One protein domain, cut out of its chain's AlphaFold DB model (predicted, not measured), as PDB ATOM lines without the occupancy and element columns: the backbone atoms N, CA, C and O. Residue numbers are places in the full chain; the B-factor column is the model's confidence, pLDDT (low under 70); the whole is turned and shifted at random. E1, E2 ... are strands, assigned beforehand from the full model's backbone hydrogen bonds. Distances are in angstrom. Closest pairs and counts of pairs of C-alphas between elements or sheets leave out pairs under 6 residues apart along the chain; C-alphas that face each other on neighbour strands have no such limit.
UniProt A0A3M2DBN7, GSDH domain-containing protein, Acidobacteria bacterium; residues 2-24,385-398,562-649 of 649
ATOM      1  N   ARG A   2      10.991  57.488   5.081       28.25
ATOM      2  CA  ARG A   2       9.752  57.404   5.865       28.25
ATOM      3  C   ARG A   2       8.925  56.296   5.224       28.25
ATOM      4  O   ARG A   2       8.483  56.446   4.094       28.25
ATOM      5  N   ARG A   3       8.853  55.149   5.902       32.66
ATOM      6  CA  ARG A   3       7.989  54.027   5.528       32.66
ATOM      7  C   ARG A   3       6.581  54.390   5.992       32.66
ATOM      8  O   ARG A   3       6.347  54.450   7.195       32.66
ATOM      9  N   SER A   4       5.685  54.684   5.058       28.62
ATOM     10  CA  SER A   4       4.259  54.819   5.350       28.62
ATOM     11  C   SER A   4       3.664  53.417   5.445       28.62
ATOM     12  O   SER A   4       3.562  52.719   4.442       28.62
ATOM     13  N   PHE A   5       3.327  52.991   6.660       27.16
ATOM     14  CA  PHE A   5       2.480  51.827   6.892       27.16
ATOM     15  C   PHE A   5       1.031  52.241   6.615       27.16
ATOM     16  O   PHE A   5       0.499  53.111   7.302       27.16
ATOM     17  N   VAL A   6       0.411  51.651   5.593       30.61
ATOM     18  CA  VAL A   6      -1.038  51.743   5.382       30.61
ATOM     19  C   VAL A   6      -1.682  50.690   6.280       30.61
ATOM     20  O   VAL A   6      -1.412  49.499   6.145       30.61
ATOM     21  N   LEU A   7      -2.466  51.155   7.248       25.03
ATOM     22  CA  LEU A   7      -3.176  50.336   8.222       25.03
ATOM     23  C   LEU A   7      -4.435  49.765   7.545       25.03
ATOM     24  O   LEU A   7      -5.338  50.524   7.203       25.03
ATOM     25  N   PHE A   8      -4.494  48.448   7.328       30.62
ATOM     26  CA  PHE A   8      -5.733  47.767   6.942       30.62
ATOM     27  C   PHE A   8      -6.673  47.755   8.153       30.62
ATOM     28  O   PHE A   8      -6.352  47.172   9.190       30.62
ATOM     29  N   LEU A   9      -7.821  48.424   8.041       25.97
ATOM     30  CA  LEU A   9      -8.876  48.365   9.045       25.97
ATOM     31  C   LEU A   9      -9.626  47.036   8.862       25.97
ATOM     32  O   LEU A   9     -10.451  46.903   7.963       25.97
ATOM     33  N   ILE A  10      -9.302  46.035   9.681       29.55
ATOM     34  CA  ILE A  10     -10.044  44.772   9.736       29.55
ATOM     35  C   ILE A  10     -11.315  45.030  10.547       29.55
ATOM     36  O   ILE A  10     -11.265  45.167  11.769       29.55
ATOM     37  N   VAL A  11     -12.459  45.121   9.873       30.05
ATOM     38  CA  VAL A  11     -13.767  45.019  10.530       30.05
ATOM     39  C   VAL A  11     -14.004  43.533  10.791       30.05
ATOM     40  O   VAL A  11     -14.237  42.768   9.859       30.05
ATOM     41  N   LEU A  12     -13.883  43.106  12.053       26.73
ATOM     42  CA  LEU A  12     -14.265  41.757  12.474       26.73
ATOM     43  C   LEU A  12     -15.791  41.633  12.371       26.73
ATOM     44  O   LEU A  12     -16.516  42.153  13.219       26.73
ATOM     45  N   PHE A  13     -16.276  40.932  11.351       33.66
ATOM     46  CA  PHE A  13     -17.615  40.360  11.387       33.66
ATOM     47  C   PHE A  13     -17.555  39.054  12.180       33.66
ATOM     48  O   PHE A  13     -16.706  38.198  11.934       33.66
ATOM     49  N   LEU A  14     -18.447  38.914  13.163       29.45
ATOM     50  CA  LEU A  14     -18.748  37.627  13.780       29.45
ATOM     51  C   LEU A  14     -19.458  36.778  12.723       29.45
ATOM     52  O   LEU A  14     -20.677  36.844  12.587       29.45
ATOM     53  N   PHE A  15     -18.692  36.014  11.948       36.25
ATOM     54  CA  PHE A  15     -19.249  34.933  11.154       36.25
ATOM     55  C   PHE A  15     -19.662  33.829  12.124       36.25
ATOM     56  O   PHE A  15     -18.828  33.253  12.825       36.25
ATOM     57  N   SER A  16     -20.961  33.539  12.196       31.27
ATOM     58  CA  SER A  16     -21.376  32.211  12.628       31.27
ATOM     59  C   SER A  16     -20.732  31.227  11.658       31.27
ATOM     60  O   SER A  16     -20.979  31.327  10.456       31.27
ATOM     61  N   ALA A  17     -19.902  30.313  12.158       33.19
ATOM     62  CA  ALA A  17     -19.520  29.133  11.401       33.19
ATOM     63  C   ALA A  17     -20.819  28.387  11.073       33.19
ATOM     64  O   ALA A  17     -21.379  27.701  11.929       33.19
ATOM     65  N   GLY A  18     -21.365  28.623   9.879       35.72
ATOM     66  CA  GLY A  18     -22.410  27.773   9.338       35.72
ATOM     67  C   GLY A  18     -21.846  26.363   9.282       35.72
ATOM     68  O   GLY A  18     -20.674  26.182   8.951       35.72
ATOM     69  N   SER A  19     -22.643  25.365   9.655       43.09
ATOM     70  CA  SER A  19     -22.342  23.984   9.289       43.09
ATOM     71  C   SER A  19     -22.040  23.974   7.793       43.09
ATOM     72  O   SER A  19     -22.923  24.344   7.019       43.09
ATOM     73  N   GLY A  20     -20.799  23.663   7.408       51.00
ATOM     74  CA  GLY A  20     -20.394  23.659   6.004       51.00
ATOM     75  C   GLY A  20     -21.390  22.825   5.210       51.00
ATOM     76  O   GLY A  20     -21.634  21.668   5.559       51.00
ATOM     77  N   GLN A  21     -22.033  23.447   4.226       61.06
ATOM     78  CA  GLN A  21     -22.937  22.753   3.324       61.06
ATOM     79  C   GLN A  21     -22.126  21.668   2.613       61.06
ATOM     80  O   GLN A  21     -20.974  21.888   2.249       61.06
ATOM     81  N   SER A  22     -22.682  20.463   2.509       73.94
ATOM     82  CA  SER A  22     -22.017  19.381   1.787       73.94
ATOM     83  C   SER A  22     -21.817  19.811   0.327       73.94
ATOM     84  O   SER A  22     -22.780  20.293  -0.270       73.94
ATOM     85  N   PRO A  23     -20.641  19.585  -0.293       85.69
ATOM     86  CA  PRO A  23     -20.457  19.826  -1.725       85.69
ATOM     87  C   PRO A  23     -21.280  18.854  -2.587       85.69
ATOM     88  O   PRO A  23     -21.257  18.941  -3.813       85.69
ATOM     89  N   ILE A  24     -21.965  17.889  -1.966       91.06
ATOM     90  CA  ILE A  24     -22.850  16.931  -2.619       91.06
ATOM     91  C   ILE A  24     -24.275  17.477  -2.631       91.06
ATOM     92  O   ILE A  24     -24.801  17.881  -1.595       91.06
ATOM     93  N   ALA A 385     -11.600  17.952  -7.061       90.69
ATOM     94  CA  ALA A 385     -12.746  18.827  -6.877       90.69
ATOM     95  C   ALA A 385     -12.412  20.138  -6.153       90.69
ATOM     96  O   ALA A 385     -13.251  20.663  -5.413       90.69
ATOM     97  N   LYS A 386     -11.203  20.670  -6.365       94.06
ATOM     98  CA  LYS A 386     -10.800  22.014  -5.946       94.06
ATOM     99  C   LYS A 386     -10.175  22.775  -7.099       94.06
ATOM    100  O   LYS A 386      -9.534  22.222  -7.983       94.06
ATOM    101  N   THR A 387     -10.350  24.089  -7.077       96.75
ATOM    102  CA  THR A 387      -9.728  24.973  -8.055       96.75
ATOM    103  C   THR A 387      -8.220  24.989  -7.826       96.75
ATOM    104  O   THR A 387      -7.742  25.419  -6.769       96.75
ATOM    105  N   ASP A 388      -7.464  24.571  -8.838       97.50
ATOM    106  CA  ASP A 388      -6.016  24.689  -8.843       97.50
ATOM    107  C   ASP A 388      -5.584  26.108  -9.194       97.50
ATOM    108  O   ASP A 388      -6.212  26.837  -9.967       97.50
ATOM    109  N   ILE A 389      -4.424  26.490  -8.672       97.88
ATOM    110  CA  ILE A 389      -3.844  27.784  -9.000       97.88
ATOM    111  C   ILE A 389      -3.138  27.672 -10.339       97.88
ATOM    112  O   ILE A 389      -2.191  26.899 -10.493       97.88
ATOM    113  N   SER A 390      -3.566  28.477 -11.304       97.81
ATOM    114  CA  SER A 390      -3.077  28.356 -12.671       97.81
ATOM    115  C   SER A 390      -2.937  29.704 -13.370       97.81
ATOM    116  O   SER A 390      -3.706  30.639 -13.142       97.81
ATOM    117  N   VAL A 391      -1.897  29.825 -14.198       98.31
ATOM    118  CA  VAL A 391      -1.680  30.987 -15.064       98.31
ATOM    119  C   VAL A 391      -1.173  30.557 -16.444       98.31
ATOM    120  O   VAL A 391      -0.324  29.670 -16.555       98.31
ATOM    121  N   PHE A 392      -1.628  31.234 -17.495       98.31
ATOM    122  CA  PHE A 392      -1.020  31.196 -18.824       98.31
ATOM    123  C   PHE A 392      -0.108  32.409 -19.009       98.31
ATOM    124  O   PHE A 392      -0.518  33.541 -18.769       98.31
ATOM    125  N   ARG A 393       1.129  32.194 -19.455       97.88
ATOM    126  CA  ARG A 393       2.103  33.247 -19.755       97.88
ATOM    127  C   ARG A 393       2.230  33.439 -21.268       97.88
ATOM    128  O   ARG A 393       2.949  32.668 -21.919       97.88
ATOM    129  N   PRO A 394       1.634  34.499 -21.845       96.81
ATOM    130  CA  PRO A 394       1.644  34.712 -23.292       96.81
ATOM    131  C   PRO A 394       3.046  34.918 -23.874       96.81
ATOM    132  O   PRO A 394       3.321  34.471 -24.983       96.81
ATOM    133  N   SER A 395       3.956  35.549 -23.123       95.31
ATOM    134  CA  SER A 395       5.326  35.836 -23.578       95.31
ATOM    135  C   SER A 395       6.167  34.584 -23.848       95.31
ATOM    136  O   SER A 395       7.143  34.662 -24.594       95.31
ATOM    137  N   GLU A 396       5.788  33.443 -23.272       95.50
ATOM    138  CA  GLU A 396       6.478  32.161 -23.434       95.50
ATOM    139  C   GLU A 396       5.604  31.087 -24.105       95.50
ATOM    140  O   GLU A 396       6.134  30.087 -24.589       95.50
ATOM    141  N   GLY A 397       4.277  31.272 -24.132       95.75
ATOM    142  CA  GLY A 397       3.331  30.230 -24.540       95.75
ATOM    143  C   GLY A 397       3.246  29.078 -23.531       95.75
ATOM    144  O   GLY A 397       3.034  27.932 -23.921       95.75
ATOM    145  N   ASN A 398       3.456  29.366 -22.241       97.06
ATOM    146  CA  ASN A 398       3.528  28.363 -21.177       97.06
ATOM    147  C   ASN A 398       2.372  28.498 -20.188       97.06
ATOM    148  O   ASN A 398       2.062  29.595 -19.731       97.06
ATOM    149  N   ASP A 562     -23.283  30.484  -3.016       92.25
ATOM    150  CA  ASP A 562     -24.088  29.994  -1.893       92.25
ATOM    151  C   ASP A 562     -24.288  28.472  -1.845       92.25
ATOM    152  O   ASP A 562     -24.709  27.957  -0.806       92.25
ATOM    153  N   GLY A 563     -23.845  27.751  -2.875       91.06
ATOM    154  CA  GLY A 563     -23.770  26.292  -2.905       91.06
ATOM    155  C   GLY A 563     -25.105  25.624  -3.213       91.06
ATOM    156  O   GLY A 563     -25.269  24.434  -2.919       91.06
ATOM    157  N   ASP A 564     -26.083  26.362  -3.746       90.06
ATOM    158  CA  ASP A 564     -27.393  25.821  -4.110       90.06
ATOM    159  C   ASP A 564     -27.376  25.028  -5.431       90.06
ATOM    160  O   ASP A 564     -28.366  24.376  -5.780       90.06
ATOM    161  N   GLY A 565     -26.234  25.016  -6.127       89.81
ATOM    162  CA  GLY A 565     -26.044  24.334  -7.398       89.81
ATOM    163  C   GLY A 565     -26.429  25.159  -8.617       89.81
ATOM    164  O   GLY A 565     -26.373  24.619  -9.720       89.81
ATOM    165  N   LYS A 566     -26.801  26.427  -8.440       93.75
ATOM    166  CA  LYS A 566     -27.072  27.376  -9.515       93.75
ATOM    167  C   LYS A 566     -26.002  28.453  -9.541       93.75
ATOM    168  O   LYS A 566     -25.288  28.722  -8.586       93.75
ATOM    169  N   THR A 567     -25.889  29.086 -10.693       95.56
ATOM    170  CA  THR A 567     -24.985  30.207 -10.892       95.56
ATOM    171  C   THR A 567     -25.623  31.473 -10.332       95.56
ATOM    172  O   THR A 567     -26.640  31.945 -10.845       95.56
ATOM    173  N   ASP A 568     -24.989  32.069  -9.330       97.19
ATOM    174  CA  ASP A 568     -25.331  33.398  -8.846       97.19
ATOM    175  C   ASP A 568     -24.819  34.478  -9.799       97.19
ATOM    176  O   ASP A 568     -23.782  34.351 -10.467       97.19
ATOM    177  N   LEU A 569     -25.509  35.616  -9.788       97.50
ATOM    178  CA  LEU A 569     -25.021  36.822 -10.443       97.50
ATOM    179  C   LEU A 569     -24.123  37.582  -9.482       97.50
ATOM    180  O   LEU A 569     -24.566  37.969  -8.402       97.50
ATOM    181  N   ALA A 570     -22.897  37.891  -9.889       97.38
ATOM    182  CA  ALA A 570     -22.061  38.820  -9.150       97.38
ATOM    183  C   ALA A 570     -21.419  39.877 -10.050       97.38
ATOM    184  O   ALA A 570     -21.241  39.713 -11.256       97.38
ATOM    185  N   VAL A 571     -21.097  41.013  -9.442       97.50
ATOM    186  CA  VAL A 571     -20.322  42.074 -10.075       97.50
ATOM    187  C   VAL A 571     -19.198  42.536  -9.159       97.50
ATOM    188  O   VAL A 571     -19.390  42.708  -7.952       97.50
ATOM    189  N   PHE A 572     -18.030  42.789  -9.743       97.81
ATOM    190  CA  PHE A 572     -16.891  43.388  -9.062       97.81
ATOM    191  C   PHE A 572     -16.715  44.849  -9.483       97.81
ATOM    192  O   PHE A 572     -16.593  45.176 -10.664       97.81
ATOM    193  N   ARG A 573     -16.678  45.742  -8.493       96.38
ATOM    194  CA  ARG A 573     -16.578  47.192  -8.676       96.38
ATOM    195  C   ARG A 573     -15.530  47.762  -7.740       96.38
ATOM    196  O   ARG A 573     -15.757  47.874  -6.539       96.38
ATOM    197  N   ASN A 574     -14.395  48.192  -8.288       94.62
ATOM    198  CA  ASN A 574     -13.361  48.922  -7.543       94.62
ATOM    199  C   ASN A 574     -12.929  48.249  -6.218       94.62
ATOM    200  O   ASN A 574     -12.722  48.932  -5.216       94.62
ATOM    201  N   GLY A 575     -12.792  46.918  -6.196       95.50
ATOM    202  CA  GLY A 575     -12.427  46.171  -4.985       95.50
ATOM    203  C   GLY A 575     -13.603  45.631  -4.168       95.50
ATOM    204  O   GLY A 575     -13.376  44.997  -3.138       95.50
ATOM    205  N   VAL A 576     -14.843  45.894  -4.585       97.94
ATOM    206  CA  VAL A 576     -16.061  45.448  -3.899       97.94
ATOM    207  C   VAL A 576     -16.785  44.412  -4.742       97.94
ATOM    208  O   VAL A 576     -17.035  44.645  -5.921       97.94
ATOM    209  N   TRP A 577     -17.161  43.310  -4.112       98.06
ATOM    210  CA  TRP A 577     -18.013  42.271  -4.670       98.06
ATOM    211  C   TRP A 577     -19.460  42.519  -4.279       98.06
ATOM    212  O   TRP A 577     -19.742  42.802  -3.113       98.06
ATOM    213  N   TYR A 578     -20.363  42.379  -5.238       98.25
ATOM    214  CA  TYR A 578     -21.805  42.356  -5.030       98.25
ATOM    215  C   TYR A 578     -22.312  41.038  -5.603       98.25
ATOM    216  O   TYR A 578     -22.215  40.850  -6.809       98.25
ATOM    217  N   VAL A 579     -22.831  40.147  -4.764       98.25
ATOM    218  CA  VAL A 579     -23.336  38.820  -5.149       98.25
ATOM    219  C   VAL A 579     -24.834  38.773  -4.882       98.25
ATOM    220  O   VAL A 579     -25.268  39.101  -3.779       98.25
ATOM    221  N   LEU A 580     -25.620  38.402  -5.885       97.81
ATOM    222  CA  LEU A 580     -27.055  38.185  -5.795       97.81
ATOM    223  C   LEU A 580     -27.328  36.681  -5.830       97.81
ATOM    224  O   LEU A 580     -27.274  36.071  -6.895       97.81
ATOM    225  N   ASN A 581     -27.643  36.130  -4.663       95.69
ATOM    226  CA  ASN A 581     -27.842  34.702  -4.452       95.69
ATOM    227  C   ASN A 581     -29.068  34.164  -5.210       95.69
ATOM    228  O   ASN A 581     -30.173  34.699  -5.058       95.69
ATOM    229  N   SER A 582     -28.919  33.078  -5.961       94.50
ATOM    230  CA  SER A 582     -29.985  32.388  -6.697       94.50
ATOM    231  C   SER A 582     -30.997  31.717  -5.777       94.50
ATOM    232  O   SER A 582     -32.187  31.668  -6.109       94.50
ATOM    233  N   SER A 583     -30.556  31.249  -4.609       92.31
ATOM    234  CA  SER A 583     -31.394  30.482  -3.685       92.31
ATOM    235  C   SER A 583     -32.551  31.298  -3.103       92.31
ATOM    236  O   SER A 583     -33.644  30.778  -2.865       92.31
ATOM    237  N   ASN A 584     -32.322  32.591  -2.854       92.88
ATOM    238  CA  ASN A 584     -33.250  33.446  -2.110       92.88
ATOM    239  C   ASN A 584     -33.295  34.916  -2.570       92.88
ATOM    240  O   ASN A 584     -34.084  35.693  -2.028       92.88
ATOM    241  N   GLY A 585     -32.479  35.314  -3.550       92.88
ATOM    242  CA  GLY A 585     -32.398  36.690  -4.046       92.88
ATOM    243  C   GLY A 585     -31.716  37.676  -3.092       92.88
ATOM    244  O   GLY A 585     -31.852  38.888  -3.270       92.88
ATOM    245  N   SER A 586     -31.026  37.196  -2.054       95.94
ATOM    246  CA  SER A 586     -30.298  38.044  -1.111       95.94
ATOM    247  C   SER A 586     -29.066  38.663  -1.766       95.94
ATOM    248  O   SER A 586     -28.366  38.018  -2.543       95.94
ATOM    249  N   LEU A 587     -28.777  39.914  -1.409       97.12
ATOM    250  CA  LEU A 587     -27.575  40.618  -1.838       97.12
ATOM    251  C   LEU A 587     -26.490  40.525  -0.760       97.12
ATOM    252  O   LEU A 587     -26.654  41.056   0.341       97.12
ATOM    253  N   THR A 588     -25.351  39.946  -1.118       95.94
ATOM    254  CA  THR A 588     -24.124  39.959  -0.320       95.94
ATOM    255  C   THR A 588     -23.161  41.006  -0.880       95.94
ATOM    256  O   THR A 588     -22.925  41.061  -2.084       95.94
ATOM    257  N   VAL A 589     -22.598  41.857  -0.015       97.75
ATOM    258  CA  VAL A 589     -21.625  42.889  -0.408       97.75
ATOM    259  C   VAL A 589     -20.343  42.724   0.396       97.75
ATOM    260  O   VAL A 589     -20.355  42.868   1.618       97.75
ATOM    261  N   THR A 590     -19.228  42.482  -0.292       96.75
ATOM    262  CA  THR A 590     -17.946  42.146   0.339       96.75
ATOM    263  C   THR A 590     -16.834  43.038  -0.203       96.75
ATOM    264  O   THR A 590     -16.506  42.998  -1.385       96.75
ATOM    265  N   GLN A 591     -16.207  43.844   0.659       97.31
ATOM    266  CA  GLN A 591     -14.993  44.582   0.291       97.31
ATOM    267  C   GLN A 591     -13.799  43.622   0.313       97.31
ATOM    268  O   GLN A 591     -13.256  43.325   1.377       97.31
ATOM    269  N   PHE A 592     -13.373  43.163  -0.861       97.06
ATOM    270  CA  PHE A 592     -12.245  42.252  -1.003       97.06
ATOM    271  C   PHE A 592     -11.522  42.471  -2.336       97.06
ATOM    272  O   PHE A 592     -11.942  41.991  -3.386       97.06
ATOM    273  N   GLY A 593     -10.426  43.229  -2.277       96.50
ATOM    274  CA  GLY A 593      -9.653  43.665  -3.439       96.50
ATOM    275  C   GLY A 593      -9.529  45.185  -3.507       96.50
ATOM    276  O   GLY A 593      -9.939  45.905  -2.591       96.50
ATOM    277  N   ILE A 594      -8.949  45.674  -4.598       96.31
ATOM    278  CA  ILE A 594      -8.840  47.097  -4.946       96.31
ATOM    279  C   ILE A 594      -9.159  47.314  -6.433       96.31
ATOM    280  O   ILE A 594      -9.310  46.367  -7.202       96.31
ATOM    281  N   SER A 595      -9.253  48.577  -6.854       94.38
ATOM    282  CA  SER A 595      -9.381  48.919  -8.276       94.38
ATOM    283  C   SER A 595      -8.167  48.421  -9.077       94.38
ATOM    284  O   SER A 595      -7.026  48.658  -8.680       94.38
ATOM    285  N   GLY A 596      -8.425  47.739 -10.196       91.94
ATOM    286  CA  GLY A 596      -7.407  47.142 -11.068       91.94
ATOM    287  C   GLY A 596      -7.047  45.687 -10.751       91.94
ATOM    288  O   GLY A 596      -6.269  45.093 -11.495       91.94
ATOM    289  N   ASP A 597      -7.598  45.109  -9.684       96.69
ATOM    290  CA  ASP A 597      -7.507  43.668  -9.449       96.69
ATOM    291  C   ASP A 597      -8.339  42.886 -10.476       96.69
ATOM    292  O   ASP A 597      -9.383  43.363 -10.921       96.69
ATOM    293  N   ILE A 598      -7.884  41.675 -10.809       96.94
ATOM    294  CA  ILE A 598      -8.591  40.736 -11.689       96.94
ATOM    295  C   ILE A 598      -9.359  39.737 -10.814       96.94
ATOM    296  O   ILE A 598      -8.720  39.004 -10.056       96.94
ATOM    297  N   PRO A 599     -10.696  39.680 -10.881       97.50
ATOM    298  CA  PRO A 599     -11.472  38.617 -10.252       97.50
ATOM    299  C   PRO A 599     -11.100  37.217 -10.770       97.50
ATOM    300  O   PRO A 599     -11.014  36.993 -11.979       97.50
ATOM    301  N   VAL A 600     -10.905  36.266  -9.853       97.19
ATOM    302  CA  VAL A 600     -10.492  34.876 -10.140       97.19
ATOM    303  C   VAL A 600     -11.307  33.889  -9.295       97.19
ATOM    304  O   VAL A 600     -10.796  33.215  -8.411       97.19
ATOM    305  N   VAL A 601     -12.623  33.855  -9.496       95.81
ATOM    306  CA  VAL A 601     -13.550  33.049  -8.677       95.81
ATOM    307  C   VAL A 601     -13.345  31.544  -8.902       95.81
ATOM    308  O   VAL A 601     -13.267  31.104 -10.047       95.81
ATOM    309  N   GLY A 602     -13.307  30.758  -7.825       95.44
ATOM    310  CA  GLY A 602     -13.113  29.301  -7.848       95.44
ATOM    311  C   GLY A 602     -13.449  28.667  -6.498       95.44
ATOM    312  O   GLY A 602     -13.656  29.389  -5.537       95.44
ATOM    313  N   ASP A 603     -13.537  27.341  -6.417       95.50
ATOM    314  CA  ASP A 603     -13.729  26.621  -5.144       95.50
ATOM    315  C   ASP A 603     -12.359  26.128  -4.652       95.50
ATOM    316  O   ASP A 603     -11.932  25.020  -4.969       95.50
ATOM    317  N   TYR A 604     -11.599  26.983  -3.966       96.12
ATOM    318  CA  TYR A 604     -10.208  26.697  -3.592       96.12
ATOM    319  C   TYR A 604     -10.086  25.868  -2.308       96.12
ATOM    320  O   TYR A 604      -8.980  25.442  -1.949       96.12
ATOM    321  N   ASP A 605     -11.171  25.679  -1.556       93.06
ATOM    322  CA  ASP A 605     -11.176  24.856  -0.345       93.06
ATOM    323  C   ASP A 605     -11.975  23.550  -0.465       93.06
ATOM    324  O   ASP A 605     -11.703  22.618   0.308       93.06
ATOM    325  N   GLY A 606     -12.784  23.410  -1.518       92.31
ATOM    326  CA  GLY A 606     -13.533  22.215  -1.892       92.31
ATOM    327  C   GLY A 606     -14.820  22.036  -1.099       92.31
ATOM    328  O   GLY A 606     -15.268  20.893  -0.936       92.31
ATOM    329  N   ASP A 607     -15.363  23.118  -0.532       90.88
ATOM    330  CA  ASP A 607     -16.607  23.092   0.238       90.88
ATOM    331  C   ASP A 607     -17.867  23.115  -0.644       90.88
ATOM    332  O   ASP A 607     -18.974  22.930  -0.141       90.88
ATOM    333  N   GLY A 608     -17.696  23.248  -1.961       90.69
ATOM    334  CA  GLY A 608     -18.767  23.272  -2.947       90.69
ATOM    335  C   GLY A 608     -19.363  24.653  -3.185       90.69
ATOM    336  O   GLY A 608     -20.251  24.773  -4.027       90.69
ATOM    337  N   ARG A 609     -18.871  25.686  -2.491       93.81
ATOM    338  CA  ARG A 609     -19.193  27.091  -2.739       93.81
ATOM    339  C   ARG A 609     -18.004  27.785  -3.369       93.81
ATOM    340  O   ARG A 609     -16.846  27.527  -3.058       93.81
ATOM    341  N   LYS A 610     -18.291  28.730  -4.252       94.81
ATOM    342  CA  LYS A 610     -17.256  29.513  -4.914       94.81
ATOM    343  C   LYS A 610     -16.718  30.591  -3.982       94.81
ATOM    344  O   LYS A 610     -17.454  31.411  -3.439       94.81
ATOM    345  N   ASP A 611     -15.404  30.603  -3.830       96.25
ATOM    346  CA  ASP A 611     -14.665  31.593  -3.070       96.25
ATOM    347  C   ASP A 611     -14.509  32.889  -3.863       96.25
ATOM    348  O   ASP A 611     -14.164  32.914  -5.051       96.25
ATOM    349  N   ILE A 612     -14.644  34.001  -3.151       96.44
ATOM    350  CA  ILE A 612     -14.245  35.302  -3.666       96.44
ATOM    351  C   ILE A 612     -12.713  35.382  -3.672       96.44
ATOM    352  O   ILE A 612     -12.059  35.250  -2.634       96.44
ATOM    353  N   ALA A 613     -12.132  35.663  -4.837       97.75
ATOM    354  CA  ALA A 613     -10.689  35.787  -4.988       97.75
ATOM    355  C   ALA A 613     -10.292  36.816  -6.052       97.75
ATOM    356  O   ALA A 613     -11.002  37.042  -7.033       97.75
ATOM    357  N   VAL A 614      -9.131  37.439  -5.847       98.19
ATOM    358  CA  VAL A 614      -8.547  38.421  -6.763       98.19
ATOM    359  C   VAL A 614      -7.077  38.124  -7.053       98.19
ATOM    360  O   VAL A 614      -6.322  37.694  -6.176       98.19
ATOM    361  N   TRP A 615      -6.657  38.421  -8.278       98.19
ATOM    362  CA  TRP A 615      -5.274  38.367  -8.727       98.19
ATOM    363  C   TRP A 615      -4.725  39.769  -8.992       98.19
ATOM    364  O   TRP A 615      -5.380  40.617  -9.604       98.19
ATOM    365  N   ARG A 616      -3.486  40.014  -8.552       96.88
ATOM    366  CA  ARG A 616      -2.788  41.294  -8.711       96.88
ATOM    367  C   ARG A 616      -1.315  41.076  -9.021       96.88
ATOM    368  O   ARG A 616      -0.517  40.828  -8.122       96.88
ATOM    369  N   SER A 617      -0.927  41.256 -10.284       95.00
ATOM    370  CA  SER A 617       0.488  41.298 -10.703       95.00
ATOM    371  C   SER A 617       1.324  40.103 -10.204       95.00
ATOM    372  O   SER A 617       2.459  40.270  -9.758       95.00
ATOM    373  N   GLY A 618       0.754  38.897 -10.251       96.31
ATOM    374  CA  GLY A 618       1.381  37.646  -9.808       96.31
ATOM    375  C   GLY A 618       1.044  37.222  -8.375       96.31
ATOM    376  O   GLY A 618       1.512  36.177  -7.933       96.31
ATOM    377  N   PHE A 619       0.252  38.001  -7.637       98.00
ATOM    378  CA  PHE A 619      -0.230  37.636  -6.304       98.00
ATOM    379  C   PHE A 619      -1.690  37.207  -6.343       98.00
ATOM    380  O   PHE A 619      -2.519  37.903  -6.923       98.00
ATOM    381  N   TRP A 620      -1.987  36.103  -5.668       98.25
ATOM    382  CA  TRP A 620      -3.335  35.605  -5.424       98.25
ATOM    383  C   TRP A 620      -3.784  36.028  -4.030       98.25
ATOM    384  O   TRP A 620      -3.001  35.950  -3.081       98.25
ATOM    385  N   TYR A 621      -5.038  36.451  -3.911       98.38
ATOM    386  CA  TYR A 621      -5.719  36.719  -2.648       98.38
ATOM    387  C   TYR A 621      -7.063  36.000  -2.684       98.38
ATOM    388  O   TYR A 621      -7.890  36.306  -3.537       98.38
ATOM    389  N   ILE A 622      -7.279  35.058  -1.774       98.25
ATOM    390  CA  ILE A 622      -8.450  34.178  -1.749       98.25
ATOM    391  C   ILE A 622      -9.115  34.303  -0.384       98.25
ATOM    392  O   ILE A 622      -8.434  34.207   0.641       98.25
ATOM    393  N   LEU A 623     -10.427  34.520  -0.365       97.38
ATOM    394  CA  LEU A 623     -11.245  34.521   0.840       97.38
ATOM    395  C   LEU A 623     -12.105  33.257   0.861       97.38
ATOM    396  O   LEU A 623     -13.096  33.179   0.141       97.38
ATOM    397  N   ARG A 624     -11.726  32.294   1.706       94.88
ATOM    398  CA  ARG A 624     -12.396  30.991   1.804       94.88
ATOM    399  C   ARG A 624     -13.827  31.107   2.318       94.88
ATOM    400  O   ARG A 624     -14.033  31.616   3.423       94.88
ATOM    401  N   SER A 625     -14.782  30.573   1.577       92.50
ATOM    402  CA  SER A 625     -16.214  30.527   1.872       92.50
ATOM    403  C   SER A 625     -16.499  29.750   3.166       92.50
ATOM    404  O   SER A 625     -17.330  30.169   3.980       92.50
ATOM    405  N   SER A 626     -15.778  28.650   3.409       88.81
ATOM    406  CA  SER A 626     -15.977  27.752   4.555       88.81
ATOM    407  C   SER A 626     -15.619  28.371   5.906       88.81
ATOM    408  O   SER A 626     -16.233  28.064   6.928       88.81
ATOM    409  N   SER A 627     -14.610  29.246   5.931       89.88
ATOM    410  CA  SER A 627     -13.986  29.725   7.174       89.88
ATOM    411  C   SER A 627     -13.842  31.242   7.272       89.88
ATOM    412  O   SER A 627     -13.495  31.746   8.340       89.88
ATOM    413  N   GLY A 628     -14.040  31.977   6.176       89.88
ATOM    414  CA  GLY A 628     -13.711  33.400   6.070       89.88
ATOM    415  C   GLY A 628     -12.205  33.691   6.110       89.88
ATOM    416  O   GLY A 628     -11.805  34.840   6.305       89.88
ATOM    417  N   SER A 629     -11.352  32.671   5.974       93.44
ATOM    418  CA  SER A 629      -9.897  32.829   6.062       93.44
ATOM    419  C   SER A 629      -9.319  33.435   4.785       93.44
ATOM    420  O   SER A 629      -9.613  32.974   3.683       93.44
ATOM    421  N   LEU A 630      -8.433  34.422   4.945       96.19
ATOM    422  CA  LEU A 630      -7.645  34.987   3.851       96.19
ATOM    423  C   LEU A 630      -6.392  34.148   3.590       96.19
ATOM    424  O   LEU A 630      -5.566  33.957   4.484       96.19
ATOM    425  N   ILE A 631      -6.206  33.753   2.338       96.00
ATOM    426  CA  ILE A 631      -4.968  33.182   1.820       96.00
ATOM    427  C   ILE A 631      -4.367  34.149   0.811       96.00
ATOM    428  O   ILE A 631      -5.051  34.618  -0.092       96.00
ATOM    429  N   ALA A 632      -3.077  34.444   0.961       97.12
ATOM    430  CA  ALA A 632      -2.351  35.272   0.014       97.12
ATOM    431  C   ALA A 632      -0.955  34.710  -0.243       97.12
ATOM    432  O   ALA A 632      -0.202  34.444   0.696       97.12
ATOM    433  N   PHE A 633      -0.603  34.542  -1.512       97.12
ATOM    434  CA  PHE A 633       0.704  34.041  -1.929       97.12
ATOM    435  C   PHE A 633       1.017  34.502  -3.352       97.12
ATOM    436  O   PHE A 633       0.148  34.965  -4.091       97.12
ATOM    437  N   GLN A 634       2.290  34.409  -3.727       97.62
ATOM    438  CA  GLN A 634       2.734  34.737  -5.074       97.62
ATOM    439  C   GLN A 634       2.740  33.477  -5.938       97.62
ATOM    440  O   GLN A 634       3.386  32.492  -5.584       97.62
ATOM    441  N   PHE A 635       2.065  33.532  -7.081       97.19
ATOM    442  CA  PHE A 635       2.149  32.528  -8.132       97.19
ATOM    443  C   PHE A 635       1.861  33.181  -9.489       97.19
ATOM    444  O   PHE A 635       0.766  33.692  -9.737       97.19
ATOM    445  N   GLY A 636       2.874  33.186 -10.356       96.00
ATOM    446  CA  GLY A 636       2.882  33.942 -11.605       96.00
ATOM    447  C   GLY A 636       3.593  35.295 -11.495       96.00
ATOM    448  O   GLY A 636       4.206  35.647 -10.483       96.00
ATOM    449  N   THR A 637       3.539  36.051 -12.584       96.62
ATOM    450  CA  THR A 637       4.219  37.335 -12.779       96.62
ATOM    451  C   THR A 637       3.300  38.350 -13.456       96.62
ATOM    452  O   THR A 637       2.228  38.009 -13.949       96.62
ATOM    453  N   SER A 638       3.696  39.625 -13.475       94.81
ATOM    454  CA  SER A 638       2.948  40.648 -14.214       94.81
ATOM    455  C   SER A 638       2.904  40.316 -15.711       94.81
ATOM    456  O   SER A 638       3.947  40.062 -16.311       94.81
ATOM    457  N   GLY A 639       1.707  40.335 -16.301       92.62
ATOM    458  CA  GLY A 639       1.462  39.941 -17.693       92.62
ATOM    459  C   GLY A 639       1.015  38.488 -17.877       92.62
ATOM    460  O   GLY A 639       0.582  38.142 -18.975       92.62
ATOM    461  N   ASP A 640       1.073  37.662 -16.828       97.44
ATOM    462  CA  ASP A 640       0.425  36.350 -16.836       97.44
ATOM    463  C   ASP A 640      -1.106  36.516 -16.783       97.44
ATOM    464  O   ASP A 640      -1.625  37.475 -16.208       97.44
ATOM    465  N   LEU A 641      -1.821  35.571 -17.387       97.38
ATOM    466  CA  LEU A 641      -3.278  35.498 -17.412       97.38
ATOM    467  C   LEU A 641      -3.718  34.392 -16.438       97.38
ATOM    468  O   LEU A 641      -3.491  33.223 -16.751       97.38
ATOM    469  N   PRO A 642      -4.282  34.711 -15.257       97.50
ATOM    470  CA  PRO A 642      -4.751  33.688 -14.323       97.50
ATOM    471  C   PRO A 642      -5.944  32.912 -14.882       97.50
ATOM    472  O   PRO A 642      -6.637  33.405 -15.771       97.50
ATOM    473  N   THR A 643      -6.184  31.713 -14.358       95.31
ATOM    474  CA  THR A 643      -7.390  30.922 -14.627       95.31
ATOM    475  C   THR A 643      -7.921  30.325 -13.320       95.31
ATOM    476  O   THR A 643      -7.117  29.816 -12.536       95.31
ATOM    477  N   PRO A 644      -9.234  30.422 -13.039       92.06
ATOM    478  CA  PRO A 644     -10.270  31.149 -13.789       92.06
ATOM    479  C   PRO A 644     -10.034  32.668 -13.779       92.06
ATOM    480  O   PRO A 644      -9.324  33.176 -12.914       92.06
ATOM    481  N   ARG A 645     -10.607  33.407 -14.736       90.75
ATOM    482  CA  ARG A 645     -10.386  34.857 -14.879       90.75
ATOM    483  C   ARG A 645     -11.596  35.582 -15.433       90.75
ATOM    484  O   ARG A 645     -12.187  35.142 -16.413       90.75
ATOM    485  N   TYR A 646     -11.862  36.750 -14.858       85.56
ATOM    486  CA  TYR A 646     -12.858  37.701 -15.337       85.56
ATOM    487  C   TYR A 646     -12.187  39.065 -15.465       85.56
ATOM    488  O   TYR A 646     -11.633  39.584 -14.499       85.56
ATOM    489  N   ASP A 647     -12.182  39.630 -16.666       76.06
ATOM    490  CA  ASP A 647     -11.521  40.904 -16.935       76.06
ATOM    491  C   ASP A 647     -12.481  42.077 -16.869       76.06
ATOM    492  O   ASP A 647     -13.670  41.949 -17.154       76.06
ATOM    493  N   ALA A 648     -11.929  43.249 -16.553       57.75
ATOM    494  CA  ALA A 648     -12.679  44.481 -16.701       57.75
ATOM    495  C   ALA A 648     -13.026  44.708 -18.182       57.75
ATOM    496  O   ALA A 648     -12.143  44.510 -19.022       57.75
ATOM    497  N   PRO A 649     -14.274  45.104 -18.494       52.50
ATOM    498  CA  PRO A 649     -14.684  45.419 -19.860       52.50
ATOM    499  C   PRO A 649     -13.846  46.493 -20.552       52.50
ATOM    500  O   PRO A 649     -13.323  47.402 -19.860       52.50
TER     501      PRO A 649
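What this domain is: This is residues 2 to 24, 385 to 398 and 562 to 649 of the 649 residues of the protein "GSDH domain-containing protein" of Acidobacteria bacterium (UniProt A0A3M2DBN7). Little regular structure stands here: look for three small antiparallel sheets, E2-E3-E4, E5-E6-E7 and E1-E8, with E5 between E3 and E8, while residues 2 to 12 stick out as a free tail. The printed part has 125 residues, no named helix and eight strands, E1 to E8 in chain order; it is all strand, with 39 residues in named elements. It is compact, radius of gyration of the C-alphas 15.5 A, spanning 43 by 41 by 26 A.

Where its parts are: Find C-alpha 568 at (-25.331, 33.398, -8.846); there E2, residues 568 to 573, begins its 16.3 A. E3 is 576 to 580, E4 587 to 591, E5 612 to 616, E6 619 to 623, E7 630 to 634 and E1 389 to 393. E8, 641 to 643, ends at (-7.390, 30.922, -14.627).

How they stand to each other: E2 E3 E4 is a meander of antiparallel hairpins; look at N 571 and O 578, 2.9 A, and N 577 and O 590, 2.8 A. The closest C-alphas of E3 and E5, Trp 577 and Ile 612, are 8.0 A apart. E5 E6 E7 is another meander.

The domain as a whole: Cuts follow residues 24 and 398, with C-alpha gaps of 11.1 and 33.7 A. E4 to E5 is a long link. Residues 2 to 21 and 648 to 649 have pLDDT under 70.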